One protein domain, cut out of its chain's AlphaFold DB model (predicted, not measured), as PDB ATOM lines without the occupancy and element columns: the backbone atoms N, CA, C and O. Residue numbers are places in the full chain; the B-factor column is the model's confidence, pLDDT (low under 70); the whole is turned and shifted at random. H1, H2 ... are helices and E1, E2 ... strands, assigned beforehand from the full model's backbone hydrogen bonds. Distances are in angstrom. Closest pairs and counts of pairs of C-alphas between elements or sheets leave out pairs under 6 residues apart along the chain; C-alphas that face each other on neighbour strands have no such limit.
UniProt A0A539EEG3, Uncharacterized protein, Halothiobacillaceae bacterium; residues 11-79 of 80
ATOM      1  N   PHE A  11     317.894 229.388 185.431       94.69
ATOM      2  CA  PHE A  11     317.035 230.468 185.906       94.69
ATOM      3  C   PHE A  11     316.247 229.970 187.110       94.69
ATOM      4  O   PHE A  11     315.561 228.955 187.011       94.69
ATOM      5  N   LEU A  12     316.368 230.671 188.232       92.12
ATOM      6  CA  LEU A  12     315.669 230.374 189.477       92.12
ATOM      7  C   LEU A  12     314.660 231.482 189.735       92.12
ATOM      8  O   LEU A  12     315.016 232.657 189.644       92.12
ATOM      9  N   HIS A  13     313.442 231.118 190.116       89.44
ATOM     10  CA  HIS A  13     312.481 232.087 190.621       89.44
ATOM     11  C   HIS A  13     311.660 231.513 191.773       89.44
ATOM     12  O   HIS A  13     311.419 230.309 191.862       89.44
ATOM     13  N   TYR A  14     311.236 232.405 192.663       87.94
ATOM     14  CA  TYR A  14     310.337 232.099 193.767       87.94
ATOM     15  C   TYR A  14     309.017 232.799 193.492       87.94
ATOM     16  O   TYR A  14     309.004 234.004 193.271       87.94
ATOM     17  N   GLU A  15     307.904 232.077 193.552       84.50
ATOM     18  CA  GLU A  15     306.583 232.719 193.471       84.50
ATOM     19  C   GLU A  15     306.353 233.660 194.662       84.50
ATOM     20  O   GLU A  15     305.773 234.727 194.518       84.50
ATOM     21  N   ALA A  16     306.885 233.307 195.836       87.44
ATOM     22  CA  ALA A  16     306.848 234.144 197.030       87.44
ATOM     23  C   ALA A  16     308.138 234.972 197.215       87.44
ATOM     24  O   ALA A  16     308.633 235.094 198.338       87.44
ATOM     25  N   GLN A  17     308.711 235.515 196.130       85.94
ATOM     26  CA  GLN A  17     310.011 236.212 196.129       85.94
ATOM     27  C   GLN A  17     310.158 237.246 197.253       85.94
ATOM     28  O   GLN A  17     311.204 237.305 197.895       85.94
ATOM     29  N   GLU A  18     309.102 237.997 197.554       85.56
ATOM     30  CA  GLU A  18     309.090 239.013 198.609       85.56
ATOM     31  C   GLU A  18     309.445 238.482 200.009       85.56
ATOM     32  O   GLU A  18     310.051 239.186 200.822       85.56
ATOM     33  N   LEU A  19     309.081 237.230 200.305       86.88
ATOM     34  CA  LEU A  19     309.378 236.589 201.588       86.88
ATOM     35  C   LEU A  19     310.856 236.188 201.675       86.88
ATOM     36  O   LEU A  19     311.477 236.297 202.741       86.88
ATOM     37  N   PHE A  20     311.438 235.788 200.545       85.81
ATOM     38  CA  PHE A  20     312.821 235.326 200.439       85.81
ATOM     39  C   PHE A  20     313.830 236.474 200.272       85.81
ATOM     40  O   PHE A  20     314.930 236.404 200.817       85.81
ATOM     41  N   GLU A  21     313.459 237.568 199.605       88.06
ATOM     42  CA  GLU A  21     314.334 238.711 199.311       88.06
ATOM     43  C   GLU A  21     314.788 239.453 200.574       88.06
ATOM     44  O   GLU A  21     313.958 239.914 201.354       88.06
ATOM     45  N   TRP A  22     316.094 239.640 200.786       90.12
ATOM     46  CA  TRP A  22     316.595 240.368 201.958       90.12
ATOM     47  C   TRP A  22     316.190 241.848 201.942       90.12
ATOM     48  O   TRP A  22     316.696 242.622 201.136       90.12
ATOM     49  N   ARG A  23     315.312 242.259 202.865       89.44
ATOM     50  CA  ARG A  23     314.849 243.651 202.987       89.44
ATOM     51  C   ARG A  23     315.363 244.265 204.285       89.44
ATOM     52  O   ARG A  23     315.366 243.610 205.322       89.44
ATOM     53  N   SER A  24     315.786 245.526 204.267       90.75
ATOM     54  CA  SER A  24     316.100 246.251 205.510       90.75
ATOM     55  C   SER A  24     314.805 246.512 206.306       90.75
ATOM     56  O   SER A  24     313.802 246.841 205.670       90.75
ATOM     57  N   PRO A  25     314.762 246.376 207.652       94.31
ATOM     58  CA  PRO A  25     315.844 246.061 208.597       94.31
ATOM     59  C   PRO A  25     315.869 244.577 209.038       94.31
ATOM     60  O   PRO A  25     316.079 244.261 210.210       94.31
ATOM     61  N   GLN A  26     315.583 243.631 208.140       94.62
ATOM     62  CA  GLN A  26     315.420 242.221 208.504       94.62
ATOM     63  C   GLN A  26     316.748 241.578 208.942       94.62
ATOM     64  O   GLN A  26     317.773 241.684 208.267       94.62
ATOM     65  N   THR A  27     316.709 240.864 210.072       94.81
ATOM     66  CA  THR A  27     317.816 240.044 210.578       94.81
ATOM     67  C   THR A  27     317.742 238.630 209.996       94.81
ATOM     68  O   THR A  27     316.726 238.226 209.426       94.81
ATOM     69  N   LEU A  28     318.793 237.832 210.198       94.44
ATOM     70  CA  LEU A  28     318.789 236.414 209.822       94.44
ATOM     71  C   LEU A  28     317.636 235.637 210.480       94.44
ATOM     72  O   LEU A  28     317.002 234.817 209.822       94.44
ATOM     73  N   LEU A  29     317.320 235.926 211.750       95.81
ATOM     74  CA  LEU A  29     316.214 235.268 212.453       95.81
ATOM     75  C   LEU A  29     314.860 235.598 211.819       95.81
ATOM     76  O   LEU A  29     314.041 234.696 211.649       95.81
ATOM     77  N   HIS A  30     314.649 236.853 211.398       94.75
ATOM     78  CA  HIS A  30     313.451 237.222 210.638       94.75
ATOM     79  C   HIS A  30     313.350 236.397 209.354       94.75
ATOM     80  O   HIS A  30     312.286 235.870 209.047       94.75
ATOM     81  N   LYS A  31     314.462 236.205 208.638       92.38
ATOM     82  CA  LYS A  31     314.466 235.433 207.392       92.38
ATOM     83  C   LYS A  31     314.202 233.955 207.567       92.38
ATOM     84  O   LYS A  31     313.404 233.408 206.812       92.38
ATOM     85  N   ILE A  32     314.798 233.327 208.573       92.06
ATOM     86  CA  ILE A  32     314.482 231.936 208.907       92.06
ATOM     87  C   ILE A  32     312.984 231.813 209.221       92.06
ATOM     88  O   ILE A  32     312.320 230.946 208.664       92.06
ATOM     89  N   GLY A  33     312.435 232.731 210.025       92.44
ATOM     90  CA  GLY A  33     311.001 232.788 210.315       92.44
ATOM     91  C   GLY A  33     310.135 232.911 209.058       92.44
ATOM     92  O   GLY A  33     309.252 232.083 208.858       92.44
ATOM     93  N   HIS A  34     310.419 233.888 208.190       91.75
ATOM     94  CA  HIS A  34     309.666 234.122 206.952       91.75
ATOM     95  C   HIS A  34     309.704 232.921 206.000       91.75
ATOM     96  O   HIS A  34     308.693 232.602 205.386       91.75
ATOM     97  N   MET A  35     310.852 232.246 205.881       88.44
ATOM     98  CA  MET A  35     310.979 231.056 205.034       88.44
ATOM     99  C   MET A  35     310.207 229.864 205.607       88.44
ATOM    100  O   MET A  35     309.567 229.138 204.852       88.44
ATOM    101  N   MET A  36     310.231 229.667 206.931       89.56
ATOM    102  CA  MET A  36     309.493 228.579 207.588       89.56
ATOM    103  C   MET A  36     307.975 228.784 207.562       89.56
ATOM    104  O   MET A  36     307.238 227.802 207.571       89.56
ATOM    105  N   SER A  37     307.503 230.034 207.551       90.31
ATOM    106  CA  SER A  37     306.074 230.369 207.522       90.31
ATOM    107  C   SER A  37     305.536 230.713 206.130       90.31
ATOM    108  O   SER A  37     304.354 231.038 206.002       90.31
ATOM    109  N   ALA A  38     306.368 230.649 205.084       89.75
ATOM    110  CA  ALA A  38     305.950 230.948 203.722       89.75
ATOM    111  C   ALA A  38     304.853 229.978 203.266       89.75
ATOM    112  O   ALA A  38     305.024 228.761 203.308       89.75
ATOM    113  N   GLN A  39     303.738 230.523 202.771       87.81
ATOM    114  CA  GLN A  39     302.636 229.713 202.237       87.81
ATOM    115  C   GLN A  39     303.083 228.857 201.044       87.81
ATOM    116  O   GLN A  39     302.646 227.716 200.904       87.81
ATOM    117  N   ASN A  40     303.985 229.390 200.216       88.38
ATOM    118  CA  ASN A  40     304.652 228.647 199.156       88.38
ATOM    119  C   ASN A  40     306.180 228.773 199.301       88.38
ATOM    120  O   ASN A  40     306.747 229.791 198.899       88.38
ATOM    121  N   PRO A  41     306.865 227.753 199.852       83.88
ATOM    122  CA  PRO A  41     308.311 227.782 200.021       83.88
ATOM    123  C   PRO A  41     309.086 227.249 198.801       83.88
ATOM    124  O   PRO A  41     310.270 226.933 198.916       83.88
ATOM    125  N   ARG A  42     308.436 227.066 197.644       86.88
ATOM    126  CA  ARG A  42     309.059 226.426 196.478       86.88
ATOM    127  C   ARG A  42     309.895 227.411 195.663       86.88
ATOM    128  O   ARG A  42     309.450 228.511 195.340       86.88
ATOM    129  N   ALA A  43     311.084 226.954 195.280       88.25
ATOM    130  CA  ALA A  43     311.870 227.537 194.202       88.25
ATOM    131  C   ALA A  43     311.575 226.766 192.913       88.25
ATOM    132  O   ALA A  43     311.747 225.545 192.868       88.25
ATOM    133  N   ASN A  44     311.163 227.471 191.870       90.88
ATOM    134  CA  ASN A  44     311.043 226.922 190.529       90.88
ATOM    135  C   ASN A  44     312.349 227.173 189.770       90.88
ATOM    136  O   ASN A  44     313.037 228.175 190.000       90.88
ATOM    137  N   TYR A  45     312.703 226.258 188.868       94.06
ATOM    138  CA  TYR A  45     313.924 226.377 188.086       94.06
ATOM    139  C   TYR A  45     313.744 225.918 186.645       94.06
ATOM    140  O   TYR A  45     313.022 224.962 186.367       94.06
ATOM    141  N   TYR A  46     314.471 226.576 185.746       95.31
ATOM    142  CA  TYR A  46     314.564 226.210 184.338       95.31
ATOM    143  C   TYR A  46     316.027 226.082 183.947       95.31
ATOM    144  O   TYR A  46     316.832 226.988 184.184       95.31
ATOM    145  N   VAL A  47     316.365 224.941 183.353       96.31
ATOM    146  CA  VAL A  47     317.698 224.653 182.823       96.31
ATOM    147  C   VAL A  47     317.665 224.883 181.320       96.31
ATOM    148  O   VAL A  47     316.791 224.356 180.636       96.31
ATOM    149  N   TYR A  48     318.609 225.671 180.816       96.31
ATOM    150  CA  TYR A  48     318.715 225.990 179.395       96.31
ATOM    151  C   TYR A  48     319.894 225.286 178.741       96.31
ATOM    152  O   TYR A  48     320.805 224.799 179.413       96.31
ATOM    153  N   ASP A  49     319.894 225.304 177.410       96.56
ATOM    154  CA  ASP A  49     321.007 224.807 176.615       96.56
ATOM    155  C   ASP A  49     322.332 225.451 177.022       96.56
ATOM    156  O   ASP A  49     322.421 226.649 177.331       96.56
ATOM    157  N   ALA A  50     323.377 224.628 176.990       96.81
ATOM    158  CA  ALA A  50     324.718 225.057 177.321       96.81
ATOM    159  C   ALA A  50     325.190 226.154 176.359       96.81
ATOM    160  O   ALA A  50     325.060 226.055 175.138       96.81
ATOM    161  N   ILE A  51     325.793 227.192 176.924       96.19
ATOM    162  CA  ILE A  51     326.435 228.263 176.178       96.19
ATOM    163  C   ILE A  51     327.903 227.887 176.013       96.19
ATOM    164  O   ILE A  51     328.621 227.716 177.003       96.19
ATOM    165  N   ASP A  52     328.355 227.781 174.766       95.25
ATOM    166  CA  ASP A  52     329.775 227.624 174.476       95.25
ATOM    167  C   ASP A  52     330.489 228.968 174.695       95.25
ATOM    168  O   ASP A  52     330.241 229.926 173.953       95.25
ATOM    169  N   PRO A  53     331.392 229.084 175.687       92.44
ATOM    170  CA  PRO A  53     332.127 230.319 175.893       92.44
ATOM    171  C   PRO A  53     333.055 230.656 174.718       92.44
ATOM    172  O   PRO A  53     333.417 231.814 174.576       92.44
ATOM    173  N   LYS A  54     333.449 229.707 173.859       93.25
ATOM    174  CA  LYS A  54     334.322 229.996 172.704       93.25
ATOM    175  C   LYS A  54     333.651 230.867 171.639       93.25
ATOM    176  O   LYS A  54     334.349 231.418 170.795       93.25
ATOM    177  N   ALA A  55     332.328 231.018 171.692       93.44
ATOM    178  CA  ALA A  55     331.580 231.897 170.800       93.44
ATOM    179  C   ALA A  55     331.766 233.401 171.105       93.44
ATOM    180  O   ALA A  55     331.247 234.232 170.366       93.44
ATOM    181  N   PHE A  56     332.486 233.766 172.173       94.56
ATOM    182  CA  PHE A  56     332.656 235.153 172.613       94.56
ATOM    183  C   PHE A  56     334.138 235.544 172.634       94.56
ATOM    184  O   PHE A  56     334.990 234.771 173.074       94.56
ATOM    185  N   SER A  57     334.456 236.762 172.183       92.88
ATOM    186  CA  SER A  57     335.834 237.280 172.149       92.88
ATOM    187  C   SER A  57     336.333 237.761 173.509       92.88
ATOM    188  O   SER A  57     337.521 237.655 173.804       92.88
ATOM    189  N   ASP A  58     335.433 238.266 174.354       93.62
ATOM    190  CA  ASP A  58     335.744 238.739 175.701       93.62
ATOM    191  C   ASP A  58     334.602 238.482 176.699       93.62
ATOM    192  O   ASP A  58     333.478 238.104 176.350       93.62
ATOM    193  N   VAL A  59     334.941 238.596 177.984       91.88
ATOM    194  CA  VAL A  59     334.037 238.253 179.088       91.88
ATOM    195  C   VAL A  59     332.856 239.215 179.199       91.88
ATOM    196  O   VAL A  59     331.803 238.811 179.689       91.88
ATOM    197  N   GLU A  60     333.003 240.456 178.741       95.81
ATOM    198  CA  GLU A  60     331.937 241.451 178.811       95.81
ATOM    199  C   GLU A  60     330.838 241.133 177.798       95.81
ATOM    200  O   GLU A  60     329.664 241.143 178.163       95.81
ATOM    201  N   LEU A  61     331.193 240.714 176.579       95.62
ATOM    202  CA  LEU A  61     330.212 240.231 175.600       95.62
ATOM    203  C   LEU A  61     329.445 239.005 176.104       95.62
ATOM    204  O   LEU A  61     328.226 238.923 175.945       95.62
ATOM    205  N   PHE A  62     330.133 238.068 176.762       95.19
ATOM    206  CA  PHE A  62     329.471 236.919 177.379       95.19
ATOM    207  C   PHE A  62     328.488 237.349 178.481       95.19
ATOM    208  O   PHE A  62     327.352 236.874 178.510       95.19
ATOM    209  N   LYS A  63     328.887 238.275 179.366       94.88
ATOM    210  CA  LYS A  63     328.007 238.809 180.421       94.88
ATOM    211  C   LYS A  63     326.776 239.491 179.835       94.88
ATOM    212  O   LYS A  63     325.671 239.212 180.289       94.88
ATOM    213  N   GLN A  64     326.950 240.338 178.821       97.00
ATOM    214  CA  GLN A  64     325.843 241.021 178.148       97.00
ATOM    215  C   GLN A  64     324.872 240.019 177.515       97.00
ATOM    216  O   GLN A  64     323.660 240.143 177.679       97.00
ATOM    217  N   PHE A  65     325.393 238.983 176.855       96.56
ATOM    218  CA  PHE A  65     324.577 237.923 176.267       96.56
ATOM    219  C   PHE A  65     323.765 237.150 177.313       96.56
ATOM    220  O   PHE A  65     322.560 236.950 177.143       96.56
ATOM    221  N   VAL A  66     324.403 236.733 178.412       95.75
ATOM    222  CA  VAL A  66     323.721 236.031 179.509       95.75
ATOM    223  C   VAL A  66     322.699 236.942 180.189       95.75
ATOM    224  O   VAL A  66     321.592 236.495 180.477       95.75
ATOM    225  N   TYR A  67     323.014 238.223 180.388       95.94
ATOM    226  CA  TYR A  67     322.092 239.193 180.975       95.94
ATOM    227  C   TYR A  67     320.864 239.449 180.091       95.94
ATOM    228  O   TYR A  67     319.741 239.504 180.589       95.94
ATOM    229  N   ALA A  68     321.043 239.536 178.770       96.94
ATOM    230  CA  ALA A  68     319.930 239.656 177.832       96.94
ATOM    231  C   ALA A  68     319.023 238.415 177.857       96.94
ATOM    232  O   ALA A  68     317.801 238.540 177.785       96.94
ATOM    233  N   LYS A  69     319.600 237.211 177.996       95.81
ATOM    234  CA  LYS A  69     318.824 235.983 178.222       95.81
ATOM    235  C   LYS A  69     318.057 236.033 179.542       95.81
ATOM    236  O   LYS A  69     316.856 235.793 179.530       95.81
ATOM    237  N   TYR A  70     318.730 236.397 180.635       94.44
ATOM    238  CA  TYR A  70     318.108 236.560 181.948       94.44
ATOM    239  C   TYR A  70     316.927 237.528 181.907       94.44
ATOM    240  O   TYR A  70     315.854 237.174 182.376       94.44
ATOM    241  N   SER A  71     317.097 238.697 181.285       95.19
ATOM    242  CA  SER A  71     316.038 239.707 181.174       95.19
ATOM    243  C   SER A  71     314.810 239.144 180.452       95.19
ATOM    244  O   SER A  71     313.701 239.257 180.949       95.19
ATOM    245  N   ARG A  72     315.007 238.417 179.342       95.19
ATOM    246  CA  ARG A  72     313.901 237.758 178.626       95.19
ATOM    247  C   ARG A  72     313.209 236.673 179.449       95.19
ATOM    248  O   ARG A  72     312.003 236.509 179.335       95.19
ATOM    249  N   TRP A  73     313.956 235.896 180.234       94.38
ATOM    250  CA  TRP A  73     313.359 234.897 181.127       94.38
ATOM    251  C   TRP A  73     312.582 235.565 182.254       94.38
ATOM    252  O   TRP A  73     311.494 235.110 182.586       94.38
ATOM    253  N   ASN A  74     313.109 236.660 182.793       91.12
ATOM    254  CA  ASN A  74     312.417 237.469 183.781       91.12
ATOM    255  C   ASN A  74     311.080 237.972 183.221       91.12
ATOM    256  O   ASN A  74     310.049 237.722 183.826       91.12
ATOM    257  N   ASP A  75     311.079 238.559 182.024       92.75
ATOM    258  CA  ASP A  75     309.847 239.001 181.363       92.75
ATOM    259  C   ASP A  75     308.893 237.830 181.072       92.75
ATOM    260  O   ASP A  75     307.681 237.974 181.136       92.75
ATOM    261  N   HIS A  76     309.410 236.642 180.756       90.88
ATOM    262  CA  HIS A  76     308.562 235.492 180.448       90.88
ATOM    263  C   HIS A  76     307.896 234.865 181.684       90.88
ATOM    264  O   HIS A  76     306.734 234.473 181.604       90.88
ATOM    265  N   TYR A  77     308.621 234.732 182.801       87.81
ATOM    266  CA  TYR A  77     308.130 234.034 183.999       87.81
ATOM    267  C   TYR A  77     307.619 234.960 185.103       87.81
ATOM    268  O   TYR A  77     306.929 234.479 185.999       87.81
ATOM    269  N   LEU A  78     308.001 236.240 185.087       83.75
ATOM    270  CA  LEU A  78     307.744 237.194 186.169       83.75
ATOM    271  C   LEU A  78     307.123 238.516 185.691       83.75
ATOM    272  O   LEU A  78     306.958 239.408 186.518       83.75
ATOM    273  N   ALA A  79     306.794 238.682 184.403       73.44
ATOM    274  CA  ALA A  79     306.002 239.841 183.993       73.44
ATOM    275  C   ALA A  79     304.598 239.759 184.606       73.44
ATOM    276  O   ALA A  79     303.917 238.741 184.465       73.44
TER     277      ALA A  79
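AT A GLANCE: This is residues 11 to 79 of the 80 residues of an uncharacterized protein of Halothiobacillaceae bacterium (UniProt A0A539EEG3). An antiparallel ribbon of E1 and E2 makes the middle of a long, loose arch, with H1 and H2 at one end; from the other end H3 folds back towards E1. The printed part has 69 residues with named elements in the order E1, H1, H2, E2, H3, class mixed. It is only just loose, close to extended: radius of gyration of the C-alphas 16.2 A, spans 45 by 22 by 19 A.

HOW THE PARTS SIT: E1, residues 11 to 14, and E2, residues 43 to 47, are antiparallel neighbours; N 11 and O 46 are within hydrogen-bond range, 2.9 A. H1, residues 17 to 20, touches H2, residues 28 to 36; closest C-alphas Leu 19 and His 34, 5.9 A. The closest C-alphas of E1 and H3, residues 59 to 78, are Phe 11 and Tyr 70, 7.3 A. Every O i to N i+4 pair is within hydrogen-bond range in H2 and H3; H1 is too short for one.

IN THESE COORDINATES: E1 begins at C-alpha 11 (317.035, 230.468, 185.906); H3 spans 27.3 A, ending at C-alpha 78 (307.744, 237.194, 186.169).

THE WHOLE: The printed part has no cut; the E2 to H3 link is long; no printed residue is under 70 in pLDDT.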